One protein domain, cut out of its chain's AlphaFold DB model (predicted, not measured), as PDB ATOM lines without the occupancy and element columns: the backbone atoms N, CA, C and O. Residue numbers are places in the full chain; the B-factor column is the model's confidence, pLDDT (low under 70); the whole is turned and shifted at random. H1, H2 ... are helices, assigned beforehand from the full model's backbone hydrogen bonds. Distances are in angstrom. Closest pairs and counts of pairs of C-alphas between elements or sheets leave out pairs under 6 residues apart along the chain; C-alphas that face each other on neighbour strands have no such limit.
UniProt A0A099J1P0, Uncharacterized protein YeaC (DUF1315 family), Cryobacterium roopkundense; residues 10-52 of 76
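AT A GLANCE: This is residues 10 to 52 of the 76 residues of the protein "Uncharacterized protein YeaC (DUF1315 family)" of Cryobacterium roopkundense (UniProt A0A099J1P0). One long helix, H1, makes the long axis; after it a long unnamed stretch, residues 33 to 44, folds back along one side of H1, and the printed part ends in a short helix, H2, which points its last residue, Thr 52, at the middle of H1. The two helices make a T. The printed part has 43 residues, with two named helices in the order H1, H2 and no named strand: all helix. It is elongated, with spans of 35 by 19 by 12 A, and only just compact, close to loose, with a radius of gyration of the C-alphas of 11.0 A.

HOW THE PARTS SIT: H1, residues 12 to 32, touches H2, residues 45 to 52, with its residues 18 to 22 alone. The closest C-alphas, those of Ala 22 and Thr 52, are 5.2 A apart. Their lines are about perpendicular, at 79 degrees. In both helices every O i to N i+4 pair is within hydrogen-bond range.

IN THESE COORDINATES: H1 is 30.1 A long, from C-alpha 12 at (207.274, 169.211, 108.923) to C-alpha 32 at (197.775, 197.631, 106.256). H2 is 10.4 A long and ends with C-alpha 52 at (198.065, 178.464, 102.725).

THE WHOLE: The C-alphas of Pro 11 and Asn 34 are the two farthest apart, at 35.3 A. The link from H1 to H2, residues 33 to 44, is long. The printed part has no cut, and no printed residue is under 70 in pLDDT.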
ATOM      1  N   TRP A  10     207.030 167.713 101.901       93.38
ATOM      2  CA  TRP A  10     207.906 168.684 102.552       93.38
ATOM      3  C   TRP A  10     208.161 168.346 104.023       93.38
ATOM      4  O   TRP A  10     207.268 167.869 104.720       93.38
ATOM      5  N   PRO A  11     209.368 168.639 104.548       95.19
ATOM      6  CA  PRO A  11     209.656 168.437 105.961       95.19
ATOM      7  C   PRO A  11     208.654 169.171 106.872       95.19
ATOM      8  O   PRO A  11     208.293 170.312 106.564       95.19
ATOM      9  N   PRO A  12     208.286 168.615 108.043       95.44
ATOM     10  CA  PRO A  12     207.274 169.211 108.923       95.44
ATOM     11  C   PRO A  12     207.553 170.665 109.327       95.44
ATOM     12  O   PRO A  12     206.633 171.471 109.448       95.44
ATOM     13  N   PHE A  13     208.827 171.037 109.499       95.50
ATOM     14  CA  PHE A  13     209.193 172.419 109.823       95.50
ATOM     15  C   PHE A  13     208.863 173.395 108.684       95.50
ATOM     16  O   PHE A  13     208.483 174.534 108.946       95.50
ATOM     17  N   ARG A  14     208.988 172.956 107.423       95.44
ATOM     18  CA  ARG A  14     208.659 173.761 106.242       95.44
ATOM     19  C   ARG A  14     207.153 173.936 106.129       95.44
ATOM     20  O   ARG A  14     206.703 175.043 105.863       95.44
ATOM     21  N   VAL A  15     206.391 172.875 106.397       96.06
ATOM     22  CA  VAL A  15     204.926 172.936 106.459       96.06
ATOM     23  C   VAL A  15     204.475 173.948 107.515       96.06
ATOM     24  O   VAL A  15     203.751 174.885 107.192       96.06
ATOM     25  N   LYS A  16     205.016 173.853 108.736       97.44
ATOM     26  CA  LYS A  16     204.729 174.810 109.816       97.44
ATOM     27  C   LYS A  16     205.082 176.254 109.441       97.44
ATOM     28  O   LYS A  16     204.348 177.170 109.796       97.44
ATOM     29  N   LEU A  17     206.199 176.469 108.744       97.50
ATOM     30  CA  LEU A  17     206.598 177.800 108.283       97.50
ATOM     31  C   LEU A  17     205.579 178.392 107.300       97.50
ATOM     32  O   LEU A  17     205.282 179.580 107.379       97.50
ATOM     33  N   ILE A  18     205.043 177.584 106.388       97.88
ATOM     34  CA  ILE A  18     204.043 178.019 105.404       97.88
ATOM     35  C   ILE A  18     202.723 178.358 106.086       97.88
ATOM     36  O   ILE A  18     202.185 179.435 105.833       97.88
ATOM     37  N   ASP A  19     202.257 177.492 106.988       97.50
ATOM     38  CA  ASP A  19     201.043 177.726 107.778       97.50
ATOM     39  C   ASP A  19     201.153 179.051 108.556       97.50
ATOM     40  O   ASP A  19     200.269 179.907 108.511       97.50
ATOM     41  N   GLU A  20     202.296 179.270 109.210       98.38
ATOM     42  CA  GLU A  20     202.553 180.487 109.978       98.38
ATOM     43  C   GLU A  20     202.699 181.728 109.088       98.38
ATOM     44  O   GLU A  20     202.258 182.818 109.453       98.38
ATOM     45  N   THR A  21     203.284 181.572 107.900       98.31
ATOM     46  CA  THR A  21     203.398 182.657 106.919       98.31
ATOM     47  C   THR A  21     202.019 183.074 106.418       98.31
ATOM     48  O   THR A  21     201.743 184.268 106.365       98.31
ATOM     49  N   ALA A  22     201.130 182.124 106.111       98.12
ATOM     50  CA  ALA A  22     199.757 182.413 105.700       98.12
ATOM     51  C   ALA A  22     198.982 183.153 106.803       98.12
ATOM     52  O   ALA A  22     198.353 184.182 106.541       98.12
ATOM     53  N   ARG A  23     199.114 182.693 108.055       98.44
ATOM     54  CA  ARG A  23     198.533 183.344 109.238       98.44
ATOM     55  C   ARG A  23     199.025 184.776 109.419       98.44
ATOM     56  O   ARG A  23     198.222 185.700 109.558       98.44
ATOM     57  N   CYS A  24     200.341 184.971 109.409       98.25
ATOM     58  CA  CYS A  24     200.947 186.293 109.534       98.25
ATOM     59  C   CYS A  24     200.541 187.209 108.379       98.25
ATOM     60  O   CYS A  24     200.229 188.373 108.617       98.25
ATOM     61  N   PHE A  25     200.496 186.688 107.152       97.69
ATOM     62  CA  PHE A  25     200.111 187.450 105.971       97.69
ATOM     63  C   PHE A  25     198.673 187.969 106.070       97.69
ATOM     64  O   PHE A  25     198.458 189.161 105.867       97.69
ATOM     65  N   ALA A  26     197.704 187.128 106.451       97.88
ATOM     66  CA  ALA A  26     196.319 187.567 106.652       97.88
ATOM     67  C   ALA A  26     196.229 188.694 107.696       97.88
ATOM     68  O   ALA A  26     195.654 189.748 107.436       97.88
ATOM     69  N   ASN A  27     196.884 188.525 108.848       97.94
ATOM     70  CA  ASN A  27     196.869 189.531 109.913       97.94
ATOM     71  C   ASN A  27     197.554 190.846 109.498       97.94
ATOM     72  O   ASN A  27     197.088 191.930 109.846       97.94
ATOM     73  N   GLN A  28     198.645 190.770 108.732       97.69
ATOM     74  CA  GLN A  28     199.311 191.952 108.184       97.69
ATOM     75  C   GLN A  28     198.434 192.664 107.156       97.69
ATOM     76  O   GLN A  28     198.378 193.892 107.175       97.69
ATOM     77  N   GLN A  29     197.711 191.923 106.311       96.44
ATOM     78  CA  GLN A  29     196.782 192.503 105.343       96.44
ATOM     79  C   GLN A  29     195.685 193.318 106.029       96.44
ATOM     80  O   GLN A  29     195.390 194.434 105.606       96.44
ATOM     81  N   VAL A  30     195.130 192.830 107.138       96.94
ATOM     82  CA  VAL A  30     194.168 193.604 107.944       96.94
ATOM     83  C   VAL A  30     194.786 194.894 108.456       96.94
ATOM     84  O   VAL A  30     194.184 195.960 108.318       96.94
ATOM     85  N   ALA A  31     195.997 194.811 109.012       96.06
ATOM     86  CA  ALA A  31     196.687 195.963 109.575       96.06
ATOM     87  C   ALA A  31     196.969 197.042 108.516       96.06
ATOM     88  O   ALA A  31     196.711 198.217 108.761       96.06
ATOM     89  N   VAL A  32     197.447 196.664 107.324       97.19
ATOM     90  CA  VAL A  32     197.775 197.631 106.256       97.19
ATOM     91  C   VAL A  32     196.546 198.151 105.510       97.19
ATOM     92  O   VAL A  32     196.604 199.227 104.919       97.19
ATOM     93  N   THR A  33     195.430 197.420 105.548       96.44
ATOM     94  CA  THR A  33     194.164 197.832 104.919       96.44
ATOM     95  C   THR A  33     193.178 198.464 105.900       96.44
ATOM     96  O   THR A  33     192.024 198.689 105.544       96.44
ATOM     97  N   ASN A  34     193.606 198.764 107.134       94.81
ATOM     98  CA  ASN A  34     192.751 199.305 108.197       94.81
ATOM     99  C   ASN A  34     191.452 198.498 108.400       94.81
ATOM    100  O   ASN A  34     190.378 199.067 108.582       94.81
ATOM    101  N   GLY A  35     191.540 197.167 108.338       93.12
ATOM    102  CA  GLY A  35     190.401 196.275 108.568       93.12
ATOM    103  C   GLY A  35     189.505 196.004 107.359       93.12
ATOM    104  O   GLY A  35     188.472 195.362 107.521       93.12
ATOM    105  N   GLN A  36     189.859 196.465 106.152       94.88
ATOM    106  CA  GLN A  36     189.080 196.137 104.946       94.88
ATOM    107  C   GLN A  36     189.225 194.669 104.522       94.88
ATOM    108  O   GLN A  36     188.328 194.128 103.880       94.88
ATOM    109  N   GLN A  37     190.351 194.036 104.854       95.25
ATOM    110  CA  GLN A  37     190.567 192.601 104.667       95.25
ATOM    111  C   GLN A  37     190.305 191.839 105.977       95.25
ATOM    112  O   GLN A  37     190.560 192.390 107.050       95.25
ATOM    113  N   PRO A  38     189.814 190.587 105.908       95.69
ATOM    114  CA  PRO A  38     189.607 189.746 107.085       95.69
ATOM    115  C   PRO A  38     190.936 189.275 107.687       95.69
ATOM    116  O   PRO A  38     191.906 189.023 106.967       95.69
ATOM    117  N   ASP A  39     190.969 189.127 109.013       97.06
ATOM    118  CA  ASP A  39     192.112 188.540 109.715       97.06
ATOM    119  C   ASP A  39     192.054 187.017 109.653       97.06
ATOM    120  O   ASP A  39     191.065 186.433 109.208       97.06
ATOM    121  N   TRP A  40     193.127 186.356 110.088       97.88
ATOM    122  CA  TRP A  40     193.211 184.902 109.978       97.88
ATOM    123  C   TRP A  40     192.032 184.187 110.649       97.88
ATOM    124  O   TRP A  40     191.497 183.227 110.096       97.88
ATOM    125  N   VAL A  41     191.619 184.648 111.833       97.31
ATOM    126  CA  VAL A  41     190.553 184.001 112.612       97.31
ATOM    127  C   VAL A  41     189.158 184.259 112.039       97.31
ATOM    128  O   VAL A  41     188.249 183.482 112.316       97.31
ATOM    129  N   SER A  42     188.998 185.304 111.225       97.56
ATOM    130  CA  SER A  42     187.751 185.617 110.519       97.56
ATOM    131  C   SER A  42     187.587 184.852 109.202       97.56
ATOM    132  O   SER A  42     186.493 184.846 108.638       97.56
ATOM    133  N   LEU A  43     188.648 184.220 108.690       97.44
ATOM    134  CA  LEU A  43     188.581 183.385 107.489       97.44
ATOM    135  C   LEU A  43     187.891 182.046 107.777       97.44
ATOM    136  O   LEU A  43     188.087 181.438 108.830       97.44
ATOM    137  N   THR A  44     187.139 181.535 106.800       98.19
ATOM    138  CA  THR A  44     186.657 180.147 106.839       98.19
ATOM    139  C   THR A  44     187.822 179.167 106.684       98.19
ATOM    140  O   THR A  44     188.869 179.516 106.139       98.19
ATOM    141  N   SER A  45     187.636 177.908 107.094       97.19
ATOM    142  CA  SER A  45     188.664 176.870 106.921       97.19
ATOM    143  C   SER A  45     189.103 176.712 105.461       97.19
ATOM    144  O   SER A  45     190.292 176.595 105.193       97.19
ATOM    145  N   GLU A  46     188.163 176.789 104.514       97.56
ATOM    146  CA  GLU A  46     188.456 176.737 103.076       97.56
ATOM    147  C   GLU A  46     189.298 177.942 102.620       97.56
ATOM    148  O   GLU A  46     190.239 177.801 101.845       97.56
ATOM    149  N   GLN A  47     189.008 179.145 103.122       97.50
ATOM    150  CA  GLN A  47     189.797 180.338 102.802       97.50
ATOM    151  C   GLN A  47     191.203 180.283 103.411       97.50
ATOM    152  O   GLN A  47     192.166 180.687 102.758       97.50
ATOM    153  N   GLN A  48     191.335 179.767 104.637       98.12
ATOM    154  CA  GLN A  48     192.630 179.527 105.278       98.12
ATOM    155  C   GLN A  48     193.455 178.509 104.485       98.12
ATOM    156  O   GLN A  48     194.638 178.744 104.226       98.12
ATOM    157  N   GLU A  49     192.834 177.410 104.056       96.75
ATOM    158  CA  GLU A  49     193.468 176.383 103.230       96.75
ATOM    159  C   GLU A  49     193.933 176.962 101.891       96.75
ATOM    160  O   GLU A  49     195.112 176.855 101.563       96.75
ATOM    161  N   ASN A  50     193.062 177.685 101.183       96.88
ATOM    162  CA  ASN A  50     193.398 178.343  99.920       96.88
ATOM    163  C   ASN A  50     194.545 179.354 100.065       96.88
ATOM    164  O   ASN A  50     195.446 179.404  99.224       96.88
ATOM    165  N   LEU A  51     194.543 180.167 101.128       97.44
ATOM    166  CA  LEU A  51     195.637 181.106 101.375       97.44
ATOM    167  C   LEU A  51     196.950 180.357 101.624       97.44
ATOM    168  O   LEU A  51     197.987 180.725 101.077       97.44
ATOM    169  N   THR A  52     196.896 179.287 102.407       98.12
ATOM    170  CA  THR A  52     198.065 178.464 102.725       98.12
ATOM    171  C   THR A  52     198.620 177.757 101.491       98.12
ATOM    172  O   THR A  52     199.834 177.751 101.284       98.12
TER     173      THR A  52